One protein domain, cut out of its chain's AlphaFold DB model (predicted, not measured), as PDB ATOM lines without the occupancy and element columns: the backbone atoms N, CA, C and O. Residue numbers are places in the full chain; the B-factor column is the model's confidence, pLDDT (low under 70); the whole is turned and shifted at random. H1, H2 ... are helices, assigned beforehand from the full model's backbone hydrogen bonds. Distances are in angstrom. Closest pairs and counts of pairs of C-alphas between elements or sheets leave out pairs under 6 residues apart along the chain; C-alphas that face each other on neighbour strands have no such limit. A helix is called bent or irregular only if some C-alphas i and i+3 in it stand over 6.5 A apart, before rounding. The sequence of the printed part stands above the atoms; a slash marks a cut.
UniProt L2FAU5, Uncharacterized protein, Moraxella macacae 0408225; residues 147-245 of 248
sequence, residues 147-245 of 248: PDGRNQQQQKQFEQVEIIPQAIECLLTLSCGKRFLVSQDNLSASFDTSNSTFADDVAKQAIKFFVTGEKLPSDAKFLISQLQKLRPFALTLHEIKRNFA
ATOM      1  N   PRO A 147     112.880 121.307 182.837       71.56
ATOM      2  CA  PRO A 147     112.710 121.626 184.251       71.56
ATOM      3  C   PRO A 147     114.057 121.742 184.979       71.56
ATOM      4  O   PRO A 147     115.104 121.329 184.470       71.56
ATOM      5  N   ASP A 148     114.012 122.291 186.194       74.94
ATOM      6  CA  ASP A 148     115.137 122.319 187.135       74.94
ATOM      7  C   ASP A 148     115.698 120.901 187.411       74.94
ATOM      8  O   ASP A 148     115.027 119.890 187.183       74.94
ATOM      9  N   GLY A 149     116.945 120.807 187.884       77.38
ATOM     10  CA  GLY A 149     117.635 119.520 188.085       77.38
ATOM     11  C   GLY A 149     118.351 118.993 186.835       77.38
ATOM     12  O   GLY A 149     118.582 117.790 186.688       77.38
ATOM     13  N   ARG A 150     118.718 119.898 185.921       86.88
ATOM     14  CA  ARG A 150     119.504 119.585 184.719       86.88
ATOM     15  C   ARG A 150     120.850 118.987 185.103       86.88
ATOM     16  O   ARG A 150     121.527 119.509 185.980       86.88
ATOM     17  N   ASN A 151     121.278 117.937 184.404       87.94
ATOM     18  CA  ASN A 151     122.641 117.424 184.540       87.94
ATOM     19  C   ASN A 151     123.667 118.377 183.892       87.94
ATOM     20  O   ASN A 151     123.310 119.314 183.177       87.94
ATOM     21  N   GLN A 152     124.963 118.118 184.086       87.38
ATOM     22  CA  GLN A 152     126.028 118.990 183.577       87.38
ATOM     23  C   GLN A 152     125.978 119.204 182.049       87.38
ATOM     24  O   GLN A 152     126.271 120.296 181.563       87.38
ATOM     25  N   GLN A 153     125.615 118.180 181.270       88.62
ATOM     26  CA  GLN A 153     125.519 118.293 179.812       88.62
ATOM     27  C   GLN A 153     124.318 119.150 179.394       88.62
ATOM     28  O   GLN A 153     124.459 120.019 178.533       88.62
ATOM     29  N   GLN A 154     123.165 118.945 180.030       88.69
ATOM     30  CA  GLN A 154     121.956 119.744 179.818       88.69
ATOM     31  C   GLN A 154     122.171 121.200 180.242       88.69
ATOM     32  O   GLN A 154     121.745 122.113 179.537       88.69
ATOM     33  N   GLN A 155     122.891 121.436 181.344       90.31
ATOM     34  CA  GLN A 155     123.260 122.783 181.771       90.31
ATOM     35  C   GLN A 155     124.114 123.484 180.718       90.31
ATOM     36  O   GLN A 155     123.813 124.615 180.357       90.31
ATOM     37  N   LYS A 156     125.130 122.810 180.166       89.19
ATOM     38  CA  LYS A 156     125.949 123.384 179.087       89.19
ATOM     39  C   LYS A 156     125.109 123.734 177.860       89.19
ATOM     40  O   LYS A 156     125.318 124.785 177.267       89.19
ATOM     41  N   GLN A 157     124.162 122.879 177.472       90.06
ATOM     42  CA  GLN A 157     123.264 123.158 176.344       90.06
ATOM     43  C   GLN A 157     122.373 124.376 176.606       90.06
ATOM     44  O   GLN A 157     122.222 125.213 175.720       90.06
ATOM     45  N   PHE A 158     121.837 124.493 177.822       90.44
ATOM     46  CA  PHE A 158     121.087 125.669 178.248       90.44
ATOM     47  C   PHE A 158     121.940 126.937 178.206       90.44
ATOM     48  O   PHE A 158     121.564 127.909 177.563       90.44
ATOM     49  N   GLU A 159     123.122 126.916 178.822       92.75
ATOM     50  CA  GLU A 159     124.018 128.075 178.849       92.75
ATOM     51  C   GLU A 159     124.331 128.554 177.423       92.75
ATOM     52  O   GLU A 159     124.296 129.750 177.157       92.75
ATOM     53  N   GLN A 160     124.538 127.642 176.466       93.38
ATOM     54  CA  GLN A 160     124.760 128.016 175.064       93.38
ATOM     55  C   GLN A 160     123.579 128.766 174.432       93.38
ATOM     56  O   GLN A 160     123.798 129.729 173.692       93.38
ATOM     57  N   VAL A 161     122.337 128.349 174.697       93.06
ATOM     58  CA  VAL A 161     121.151 129.029 174.142       93.06
ATOM     59  C   VAL A 161     120.830 130.337 174.870       93.06
ATOM     60  O   VAL A 161     120.296 131.255 174.247       93.06
ATOM     61  N   GLU A 162     121.243 130.461 176.131       95.25
ATOM     62  CA  GLU A 162     121.010 131.629 176.985       95.25
ATOM     63  C   GLU A 162     122.003 132.781 176.793       95.25
ATOM     64  O   GLU A 162     121.710 133.914 177.183       95.25
ATOM     65  N   ILE A 163     123.157 132.549 176.154       97.44
ATOM     66  CA  ILE A 163     124.165 133.606 175.935       97.44
ATOM     67  C   ILE A 163     123.550 134.832 175.246       97.44
ATOM     68  O   ILE A 163     123.815 135.969 175.639       97.44
ATOM     69  N   ILE A 164     122.740 134.623 174.202       98.19
ATOM     70  CA  ILE A 164     122.166 135.726 173.420       98.19
ATOM     71  C   ILE A 164     121.044 136.446 174.192       98.19
ATOM     72  O   ILE A 164     121.140 137.676 174.292       98.19
ATOM     73  N   PRO A 165     120.012 135.755 174.729       97.50
ATOM     74  CA  PRO A 165     119.007 136.382 175.586       97.50
ATOM     75  C   PRO A 165     119.631 137.184 176.733       97.50
ATOM     76  O   PRO A 165     119.373 138.382 176.837       97.50
ATOM     77  N   GLN A 166     120.544 136.596 177.509       98.44
ATOM     78  CA  GLN A 166     121.134 137.273 178.668       98.44
ATOM     79  C   GLN A 166     122.095 138.407 178.288       98.44
ATOM     80  O   GLN A 166     122.221 139.394 179.017       98.44
ATOM     81  N   ALA A 167     122.729 138.354 177.113       98.62
ATOM     82  CA  ALA A 167     123.490 139.491 176.597       98.62
ATOM     83  C   ALA A 167     122.585 140.685 176.246       98.62
ATOM     84  O   ALA A 167     122.956 141.834 176.497       98.62
ATOM     85  N   ILE A 168     121.399 140.434 175.681       98.75
ATOM     86  CA  ILE A 168     120.393 141.476 175.427       98.75
ATOM     87  C   ILE A 168     119.838 141.996 176.757       98.75
ATOM     88  O   ILE A 168     119.799 143.212 176.956       98.75
ATOM     89  N   GLU A 169     119.497 141.099 177.682       98.56
ATOM     90  CA  GLU A 169     118.999 141.434 179.018       98.56
ATOM     91  C   GLU A 169     119.982 142.336 179.767       98.56
ATOM     92  O   GLU A 169     119.580 143.349 180.343       98.56
ATOM     93  N   CYS A 170     121.280 142.040 179.684       98.31
ATOM     94  CA  CYS A 170     122.341 142.876 180.233       98.31
ATOM     95  C   CYS A 170     122.290 144.305 179.678       98.31
ATOM     96  O   CYS A 170     122.246 145.270 180.446       98.31
ATOM     97  N   LEU A 171     122.233 144.468 178.353       98.31
ATOM     98  CA  LEU A 171     122.186 145.795 177.731       98.31
ATOM     99  C   LEU A 171     120.902 146.557 178.076       98.31
ATOM    100  O   LEU A 171     120.961 147.770 178.290       98.31
ATOM    101  N   LEU A 172     119.758 145.876 178.166       96.62
ATOM    102  CA  LEU A 172     118.491 146.480 178.593       96.62
ATOM    103  C   LEU A 172     118.545 146.910 180.063       96.62
ATOM    104  O   LEU A 172     118.210 148.050 180.390       96.62
ATOM    105  N   THR A 173     119.035 146.035 180.939       94.06
ATOM    106  CA  THR A 173     119.154 146.266 182.385       94.06
ATOM    107  C   THR A 173     120.083 147.436 182.681       94.06
ATOM    108  O   THR A 173     119.711 148.365 183.408       94.06
ATOM    109  N   LEU A 174     121.259 147.451 182.050       92.75
ATOM    110  CA  LEU A 174     122.201 148.558 182.166       92.75
ATOM    111  C   LEU A 174     121.629 149.836 181.554       92.75
ATOM    112  O   LEU A 174     121.805 150.902 182.138       92.75
ATOM    113  N   SER A 175     120.882 149.762 180.446       87.94
ATOM    114  CA  SER A 175     120.201 150.937 179.878       87.94
ATOM    115  C   SER A 175     119.179 151.538 180.850       87.94
ATOM    116  O   SER A 175     119.059 152.759 180.924       87.94
ATOM    117  N   CYS A 176     118.539 150.710 181.677       85.81
ATOM    118  CA  CYS A 176     117.667 151.127 182.779       85.81
ATOM    119  C   CYS A 176     118.421 151.605 184.040       85.81
ATOM    120  O   CYS A 176     117.787 151.924 185.043       85.81
ATOM    121  N   GLY A 177     119.760 151.641 184.030       81.94
ATOM    122  CA  GLY A 177     120.576 152.058 185.177       81.94
ATOM    123  C   GLY A 177     120.583 151.055 186.336       81.94
ATOM    124  O   GLY A 177     120.835 151.440 187.477       81.94
ATOM    125  N   LYS A 178     120.278 149.782 186.064       86.00
ATOM    126  CA  LYS A 178     120.258 148.688 187.046       86.00
ATOM    127  C   LYS A 178     121.479 147.785 186.870       86.00
ATOM    128  O   LYS A 178     122.066 147.740 185.794       86.00
ATOM    129  N   ARG A 179     121.851 147.056 187.927       90.38
ATOM    130  CA  ARG A 179     122.881 146.007 187.863       90.38
ATOM    131  C   ARG A 179     122.282 144.749 187.238       90.38
ATOM    132  O   ARG A 179     121.199 144.339 187.646       90.38
ATOM    133  N   PHE A 180     122.997 144.150 186.295       94.69
ATOM    134  CA  PHE A 180     122.628 142.876 185.686       94.69
ATOM    135  C   PHE A 180     123.327 141.717 186.404       94.69
ATOM    136  O   PHE A 180     124.514 141.820 186.732       94.69
ATOM    137  N   LEU A 181     122.594 140.627 186.627       93.31
ATOM    138  CA  LEU A 181     123.092 139.378 187.195       93.31
ATOM    139  C   LEU A 181     122.800 138.251 186.206       93.31
ATOM    140  O   LEU A 181     121.676 138.128 185.737       93.31
ATOM    141  N   VAL A 182     123.815 137.444 185.910       93.31
ATOM    142  CA  VAL A 182     123.668 136.248 185.072       93.31
ATOM    143  C   VAL A 182     122.857 135.210 185.844       93.31
ATOM    144  O   VAL A 182     123.153 134.958 187.014       93.31
ATOM    145  N   SER A 183     121.870 134.596 185.193       90.62
ATOM    146  CA  SER A 183     121.053 133.532 185.781       90.62
ATOM    147  C   SER A 183     121.392 132.193 185.138       90.62
ATOM    148  O   SER A 183     121.206 132.008 183.941       90.62
ATOM    149  N   GLN A 184     121.887 131.233 185.920       83.88
ATOM    150  CA  GLN A 184     122.083 129.854 185.446       83.88
ATOM    151  C   GLN A 184     120.800 129.008 185.519       83.88
ATOM    152  O   GLN A 184     120.760 127.917 184.946       83.88
ATOM    153  N   ASP A 185     119.778 129.524 186.211       80.75
ATOM    154  CA  ASP A 185     118.429 128.960 186.341       80.75
ATOM    155  C   ASP A 185     118.362 127.482 186.788       80.75
ATOM    156  O   ASP A 185     117.489 126.723 186.384       80.75
ATOM    157  N   ASN A 186     119.327 127.030 187.592       74.19
ATOM    158  CA  ASN A 186     119.418 125.638 188.046       74.19
ATOM    159  C   ASN A 186     119.654 125.609 189.559       74.19
ATOM    160  O   ASN A 186     120.781 125.438 190.026       74.19
ATOM    161  N   LEU A 187     118.592 125.881 190.322       74.31
ATOM    162  CA  LEU A 187     118.652 125.990 191.784       74.31
ATOM    163  C   LEU A 187     118.939 124.635 192.445       74.31
ATOM    164  O   LEU A 187     119.513 124.600 193.532       74.31
ATOM    165  N   SER A 188     118.583 123.535 191.776       75.31
ATOM    166  CA  SER A 188     118.728 122.164 192.281       75.31
ATOM    167  C   SER A 188     119.968 121.432 191.742       75.31
ATOM    168  O   SER A 188     120.056 120.205 191.844       75.31
ATOM    169  N   ALA A 189     120.928 122.147 191.147       72.00
ATOM    170  CA  ALA A 189     122.120 121.544 190.556       72.00
ATOM    171  C   ALA A 189     122.943 120.749 191.590       72.00
ATOM    172  O   ALA A 189     123.381 121.282 192.606       72.00
ATOM    173  N   SER A 190     123.225 119.477 191.296       75.19
ATOM    174  CA  SER A 190     124.040 118.598 192.152       75.19
ATOM    175  C   SER A 190     125.517 118.524 191.732       75.19
ATOM    176  O   SER A 190     126.215 117.576 192.093       75.19
ATOM    177  N   PHE A 191     125.987 119.458 190.902       77.06
ATOM    178  CA  PHE A 191     127.339 119.474 190.339       77.06
ATOM    179  C   PHE A 191     127.963 120.864 190.460       77.06
ATOM    180  O   PHE A 191     127.264 121.868 190.574       77.06
ATOM    181  N   ASP A 192     129.293 120.914 190.419       74.19
ATOM    182  CA  ASP A 192     130.037 122.164 190.517       74.19
ATOM    183  C   ASP A 192     129.859 123.033 189.259       74.19
ATOM    184  O   ASP A 192     130.214 122.636 188.142       74.19
ATOM    185  N   THR A 193     129.315 124.233 189.451       70.44
ATOM    186  CA  THR A 193     129.151 125.260 188.415       70.44
ATOM    187  C   THR A 193     130.238 126.335 188.468       70.44
ATOM    188  O   THR A 193     130.259 127.203 187.592       70.44
ATOM    189  N   SER A 194     131.179 126.291 189.424       72.38
ATOM    190  CA  SER A 194     132.172 127.357 189.640       72.38
ATOM    191  C   SER A 194     133.122 127.557 188.458       72.38
ATOM    192  O   SER A 194     133.688 128.635 188.291       72.38
ATOM    193  N   ASN A 195     133.296 126.518 187.639       73.94
ATOM    194  CA  ASN A 195     134.128 126.528 186.437       73.94
ATOM    195  C   ASN A 195     133.351 126.888 185.158       73.94
ATOM    196  O   ASN A 195     133.904 126.790 184.061       73.94
ATOM    197  N   SER A 196     132.072 127.270 185.263       83.31
ATOM    198  CA  SER A 196     131.289 127.707 184.104       83.31
ATOM    199  C   SER A 196     131.846 129.013 183.526       83.31
ATOM    200  O   SER A 196     132.075 129.986 184.246       83.31
ATOM    201  N   THR A 197     132.031 129.050 182.204       90.56
ATOM    202  CA  THR A 197     132.421 130.259 181.456       90.56
ATOM    203  C   THR A 197     131.223 131.126 181.085       90.56
ATOM    204  O   THR A 197     131.389 132.168 180.455       90.56
ATOM    205  N   PHE A 198     130.011 130.721 181.470       93.56
ATOM    206  CA  PHE A 198     128.769 131.304 180.978       93.56
ATOM    207  C   PHE A 198     128.679 132.817 181.201       93.56
ATOM    208  O   PHE A 198     128.361 133.560 180.275       93.56
ATOM    209  N   ALA A 199     129.051 133.302 182.390       93.62
ATOM    210  CA  ALA A 199     129.063 134.736 182.667       93.62
ATOM    211  C   ALA A 199     130.048 135.510 181.772       93.62
ATOM    212  O   ALA A 199     129.724 136.604 181.303       93.62
ATOM    213  N   ASP A 200     131.220 134.934 181.491       94.94
ATOM    214  CA  ASP A 200     132.210 135.535 180.593       94.94
ATOM    215  C   ASP A 200     131.716 135.535 179.141       94.94
ATOM    216  O   ASP A 200     131.961 136.487 178.397       94.94
ATOM    217  N   ASP A 201     130.998 134.495 178.724       97.25
ATOM    218  CA  ASP A 201     130.459 134.376 177.370       97.25
ATOM    219  C   ASP A 201     129.285 135.342 177.139       97.25
ATOM    220  O   ASP A 201     129.256 136.039 176.117       97.25
ATOM    221  N   VAL A 202     128.400 135.506 178.130       98.12
ATOM    222  CA  VAL A 202     127.382 136.573 178.154       98.12
ATOM    223  C   VAL A 202     128.045 137.952 178.084       98.12
ATOM    224  O   VAL A 202     127.630 138.797 177.285       98.12
ATOM    225  N   ALA A 203     129.111 138.188 178.855       97.88
ATOM    226  CA  ALA A 203     129.834 139.460 178.848       97.88
ATOM    227  C   ALA A 203     130.451 139.772 177.475       97.88
ATOM    228  O   ALA A 203     130.270 140.874 176.946       97.88
ATOM    229  N   LYS A 204     131.143 138.800 176.863       98.06
ATOM    230  CA  LYS A 204     131.717 138.931 175.512       98.06
ATOM    231  C   LYS A 204     130.631 139.254 174.489       98.06
ATOM    232  O   LYS A 204     130.821 140.152 173.667       98.06
ATOM    233  N   GLN A 205     129.494 138.561 174.551       98.62
ATOM    234  CA  GLN A 205     128.394 138.771 173.616       98.62
ATOM    235  C   GLN A 205     127.720 140.138 173.811       98.62
ATOM    236  O   GLN A 205     127.460 140.829 172.824       98.62
ATOM    237  N   ALA A 206     127.509 140.586 175.054       98.56
ATOM    238  CA  ALA A 206     126.972 141.917 175.352       98.56
ATOM    239  C   ALA A 206     127.906 143.029 174.847       98.56
ATOM    240  O   ALA A 206     127.454 143.981 174.207       98.56
ATOM    241  N   ILE A 207     129.220 142.883 175.060       98.50
ATOM    242  CA  ILE A 207     130.235 143.806 174.530       98.50
ATOM    243  C   ILE A 207     130.209 143.816 173.000       98.50
ATOM    244  O   ILE A 207     130.205 144.892 172.404       98.50
ATOM    245  N   LYS A 208     130.155 142.643 172.356       98.44
ATOM    246  CA  LYS A 208     130.075 142.540 170.894       98.44
ATOM    247  C   LYS A 208     128.843 143.273 170.362       98.44
ATOM    248  O   LYS A 208     128.981 144.131 169.495       98.44
ATOM    249  N   PHE A 209     127.661 142.994 170.911       98.56
ATOM    250  CA  PHE A 209     126.427 143.681 170.526       98.56
ATOM    251  C   PHE A 209     126.506 145.191 170.722       98.56
ATOM    252  O   PHE A 209     126.069 145.934 169.846       98.56
ATOM    253  N   PHE A 210     127.080 145.651 171.833       98.12
ATOM    254  CA  PHE A 210     127.203 147.076 172.114       98.12
ATOM    255  C   PHE A 210     128.166 147.791 171.155       98.12
ATOM    256  O   PHE A 210     127.862 148.883 170.686       98.12
ATOM    257  N   VAL A 211     129.314 147.179 170.854       97.75
ATOM    258  CA  VAL A 211     130.366 147.801 170.035       97.75
ATOM    259  C   VAL A 211     130.042 147.739 168.544       97.75
ATOM    260  O   VAL A 211     130.244 148.723 167.840       97.75
ATOM    261  N   THR A 212     129.562 146.596 168.047       97.25
ATOM    262  CA  THR A 212     129.405 146.378 166.598       97.25
ATOM    263  C   THR A 212     127.952 146.379 166.141       97.25
ATOM    264  O   THR A 212     127.678 146.640 164.971       97.25
ATOM    265  N   GLY A 213     127.004 146.050 167.025       95.81
ATOM    266  CA  GLY A 213     125.606 145.802 166.660       95.81
ATOM    267  C   GLY A 213     125.402 144.594 165.736       95.81
ATOM    268  O   GLY A 213     124.286 144.366 165.265       95.81
ATOM    269  N   GLU A 214     126.454 143.821 165.452       94.50
ATOM    270  CA  GLU A 214     126.407 142.679 164.542       94.50
ATOM    271  C   GLU A 214     125.491 141.594 165.119       94.50
ATOM    272  O   GLU A 214     125.652 141.184 166.268       94.50
ATOM    273  N   LYS A 215     124.528 141.121 164.318       95.38
ATOM    274  CA  LYS A 215     123.521 140.113 164.705       95.38
ATOM    275  C   LYS A 215     122.643 140.496 165.908       95.38
ATOM    276  O   LYS A 215     121.883 139.652 166.375       95.38
ATOM    277  N   LEU A 216     122.690 141.742 166.387       97.81
ATOM    278  CA  LEU A 216     121.759 142.222 167.405       97.81
ATOM    279  C   LEU A 216     120.349 142.300 166.788       97.81
ATOM    280  O   LEU A 216     120.182 143.005 165.784       97.81
ATOM    281  N   PRO A 217     119.329 141.620 167.350       97.62
ATOM    282  CA  PRO A 217     117.975 141.681 166.812       97.62
ATOM    283  C   PRO A 217     117.457 143.118 166.719       97.62
ATOM    284  O   PRO A 217     117.699 143.944 167.601       97.62
ATOM    285  N   SER A 218     116.719 143.433 165.652       97.06
ATOM    286  CA  SER A 218     116.250 144.801 165.391       97.06
ATOM    287  C   SER A 218     115.331 145.338 166.489       97.06
ATOM    288  O   SER A 218     115.426 146.514 166.834       97.06
ATOM    289  N   ASP A 219     114.497 144.475 167.075       96.94
ATOM    290  CA  ASP A 219     113.627 144.840 168.194       96.94
ATOM    291  C   ASP A 219     114.447 145.144 169.467       96.94
ATOM    292  O   ASP A 219     114.185 146.150 170.127       96.94
ATOM    293  N   ALA A 220     115.508 144.373 169.746       97.94
ATOM    294  CA  ALA A 220     116.441 144.661 170.842       97.94
ATOM    295  C   ALA A 220     117.184 145.984 170.612       97.94
ATOM    296  O   ALA A 220     117.237 146.832 171.502       97.94
ATOM    297  N   LYS A 221     117.708 146.209 169.399       97.69
ATOM    298  CA  LYS A 221     118.380 147.464 169.023       97.69
ATOM    299  C   LYS A 221     117.462 148.674 169.209       97.69
ATOM    300  O   LYS A 221     117.892 149.703 169.730       97.69
ATOM    301  N   PHE A 222     116.203 148.552 168.793       96.75
ATOM    302  CA  PHE A 222     115.201 149.595 168.971       96.75
ATOM    303  C   PHE A 222     114.922 149.862 170.453       96.75
ATOM    304  O   PHE A 222     114.984 151.018 170.872       96.75
ATOM    305  N   LEU A 223     114.686 148.821 171.254       94.94
ATOM    306  CA  LEU A 223     114.390 148.976 172.676       94.94
ATOM    307  C   LEU A 223     115.568 149.578 173.452       94.94
ATOM    308  O   LEU A 223     115.377 150.530 174.205       94.94
ATOM    309  N   ILE A 224     116.793 149.102 173.202       94.50
ATOM    310  CA  ILE A 224     118.021 149.686 173.760       94.50
ATOM    311  C   ILE A 224     118.110 151.172 173.393       94.50
ATOM    312  O   ILE A 224     118.378 152.001 174.258       94.50
ATOM    313  N   SER A 225     117.834 151.542 172.137       91.25
ATOM    314  CA  SER A 225     117.826 152.948 171.715       91.25
ATOM    315  C   SER A 225     116.776 153.782 172.454       91.25
ATOM    316  O   SER A 225     117.083 154.900 172.870       91.25
ATOM    317  N   GLN A 226     115.555 153.267 172.648       86.56
ATOM    318  CA  GLN A 226     114.519 153.987 173.396       86.56
ATOM    319  C   GLN A 226     114.921 154.187 174.854       86.56
ATOM    320  O   GLN A 226     114.855 155.310 175.344       86.56
ATOM    321  N   LEU A 227     115.415 153.141 175.521       85.38
ATOM    322  CA  LEU A 227     115.875 153.226 176.907       85.38
ATOM    323  C   LEU A 227     117.066 154.182 177.056       85.38
ATOM    324  O   LEU A 227     117.097 154.984 177.985       85.38
ATOM    325  N   GLN A 228     118.012 154.178 176.113       81.19
ATOM    326  CA  GLN A 228     119.149 155.098 176.151       81.19
ATOM    327  C   GLN A 228     118.748 156.572 176.013       81.19
ATOM    328  O   GLN A 228     119.383 157.414 176.640       81.19
ATOM    329  N   LYS A 229     117.678 156.907 175.276       77.94
ATOM    330  CA  LYS A 229     117.152 158.291 175.216       77.94
ATOM    331  C   LYS A 229     116.636 158.796 176.564       77.94
ATOM    332  O   LYS A 229     116.497 160.004 176.746       77.94
ATOM    333  N   LEU A 230     116.308 157.882 177.476       72.62
ATOM    334  CA  LEU A 230     115.846 158.204 178.826       72.62
ATOM    335  C   LEU A 230     117.005 158.367 179.805       72.62
ATOM    336  O   LEU A 230     116.817 158.905 180.897       72.62
ATOM    337  N   ARG A 231     118.204 157.917 179.421       73.25
ATOM    338  CA  ARG A 231     119.383 158.062 180.257       73.25
ATOM    339  C   ARG A 231     119.900 159.499 180.222       73.25
ATOM    340  O   ARG A 231     119.890 160.145 179.176       73.25
ATOM    341  N   PRO A 232     120.440 159.979 181.348       62.66
ATOM    342  CA  PRO A 232     121.130 161.260 181.411       62.66
ATOM    343  C   PRO A 232     122.468 161.246 180.661       62.66
ATOM    344  O   PRO A 232     122.897 162.265 180.129       62.66
ATOM    345  N   PHE A 233     123.116 160.082 180.631       74.06
ATOM    346  CA  PHE A 233     124.391 159.834 179.977       74.06
ATOM    347  C   PHE A 233     124.279 158.555 179.157       74.06
ATOM    348  O   PHE A 233     123.649 157.587 179.598       74.06
ATOM    349  N   ALA A 234     124.898 158.536 177.980       80.94
ATOM    350  CA  ALA A 234     124.947 157.336 177.156       80.94
ATOM    351  C   ALA A 234     125.511 156.156 177.963       80.94
ATOM    352  O   ALA A 234     126.394 156.337 178.802       80.94
ATOM    353  N   LEU A 235     124.979 154.955 177.728       88.19
ATOM    354  CA  LEU A 235     125.592 153.740 178.258       88.19
ATOM    355  C   LEU A 235     127.015 153.644 177.700       88.19
ATOM    356  O   LEU A 235     127.227 153.886 176.514       88.19
ATOM    357  N   THR A 236     127.983 153.304 178.542       93.75
ATOM    358  CA  THR A 236     129.387 153.196 178.141       93.75
ATOM    359  C   THR A 236     129.870 151.750 178.137       93.75
ATOM    360  O   THR A 236     129.407 150.908 178.908       93.75
ATOM    361  N   LEU A 237     130.893 151.465 177.324       96.06
ATOM    362  CA  LEU A 237     131.580 150.171 177.363       96.06
ATOM    363  C   LEU A 237     132.185 149.883 178.751       96.06
ATOM    364  O   LEU A 237     132.269 148.727 179.162       96.06
ATOM    365  N   HIS A 238     132.599 150.926 179.480       95.06
ATOM    366  CA  HIS A 238     133.127 150.786 180.834       95.06
ATOM    367  C   HIS A 238     132.065 150.274 181.815       95.06
ATOM    368  O   HIS A 238     132.366 149.380 182.597       95.06
ATOM    369  N   GLU A 239     130.826 150.775 181.750       93.81
ATOM    370  CA  GLU A 239     129.725 150.274 182.587       93.81
ATOM    371  C   GLU A 239     129.440 148.792 182.334       93.81
ATOM    372  O   GLU A 239     129.284 148.033 183.290       93.81
ATOM    373  N   ILE A 240     129.450 148.364 181.066       96.44
ATOM    374  CA  ILE A 240     129.258 146.952 180.706       96.44
ATOM    375  C   ILE A 240     130.384 146.104 181.304       96.44
ATOM    376  O   ILE A 240     130.112 145.146 182.020       96.44
ATOM    377  N   LYS A 241     131.651 146.483 181.088       95.50
ATOM    378  CA  LYS A 241     132.807 145.764 181.655       95.50
ATOM    379  C   LYS A 241     132.772 145.724 183.184       95.50
ATOM    380  O   LYS A 241     133.038 144.683 183.773       95.50
ATOM    381  N   ARG A 242     132.413 146.838 183.827       94.88
ATOM    382  CA  ARG A 242     132.305 146.942 185.287       94.88
ATOM    383  C   ARG A 242     131.206 146.043 185.854       94.88
ATOM    384  O   ARG A 242     131.388 145.533 186.952       94.88
ATOM    385  N   ASN A 243     130.101 145.826 185.136       94.44
ATOM    386  CA  ASN A 243     129.030 144.934 185.595       94.44
ATOM    387  C   ASN A 243     129.519 143.491 185.816       94.44
ATOM    388  O   ASN A 243     129.070 142.836 186.753       94.44
ATOM    389  N   PHE A 244     130.451 143.026 184.978       93.38
ATOM    390  CA  PHE A 244     131.027 141.678 185.040       93.38
ATOM    391  C   PHE A 244     132.366 141.608 185.784       93.38
ATOM    392  O   PHE A 244     132.928 140.526 185.940       93.38
ATOM    393  N   ALA A 245     132.896 142.738 186.257       88.38
ATOM    394  CA  ALA A 245     134.108 142.727 187.060       88.38
ATOM    395  C   ALA A 245     133.833 142.011 188.391       88.38
ATOM    396  O   ALA A 245     132.915 142.374 189.131       88.38
TER     397      ALA A 245
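What this domain is: This is residues 147 to 245 of the 248 residues of an uncharacterized protein of Moraxella macacae 0408225 (UniProt L2FAU5). A long bent helix, H1, has its arm H1b in the middle of a small group of helices: H2 crosses H1b, H3 is side by side with H1b, and H4 packs alongside H2. The arm H1a reaches toward one end of the long axis, and the long link of residues 176 to 197 folds back toward that end before H2. The printed part has 99 residues with four named helices, H1 to H4 in chain order, and no named strand; the class is all helix. The whole is compact, with a radius of gyration of the C-alphas of 14.5 A, and elongated, spanning 44 by 25 by 20 A.

Where its parts are: H1, residues 152 to 175, begins with C-alpha 152 at (126.028, 118.990, 183.577). By its hydrogen bonds it was assigned as one helix, but it is bent: C-alphas 161 and 164 are 6.8 A apart. Its arms are H1a, residues 152 to 161, 14.6 A long, and H1b, residues 164 to 175, 16.6 A, at a steep tilt of 58 degrees. H2 is residues 198 to 212, 20.8 A; H3 is residues 218 to 230, 19.0 A; H4 is residues 237 to 244, 11.5 A, ending with C-alpha 244 at (131.027, 141.678, 185.040).

How they stand to each other: H1 is the hub. H1b touches H2 at a steep tilt of 66 degrees, the closest C-alphas being those of Ala 167 and Ala 206, 4.4 A apart. H1b touches H3 at a shallow tilt of 15 degrees, the same way, closest at the C-alphas of Ser 175 and Gln 228, 5.7 A. With residues 171 to 174 alone, H1b only just touches H4, with 3 pairs of C-alphas within 8 A, the closest those of Leu 174 and Ile 240, 7.4 A. H2 touches H4, opposite ways at 10 degrees, a shallow tilt, closest at the C-alphas of Ala 203 and Phe 244, 6.7 A. H2 and H3 are apart. In H1a, H1b and H2 every O i to N i+4 pair is within hydrogen-bond range; in H3 8 of 9 are, in H4 3 of 4.

The domain as a whole: The C-alphas farthest apart, those of Ser 190 and Pro 232, are 44.1 A apart. The printed part has no cut; the link H1 to H2 is long. Mean pLDDT of the printed part is 89.7, and residue 232 alone is under 70.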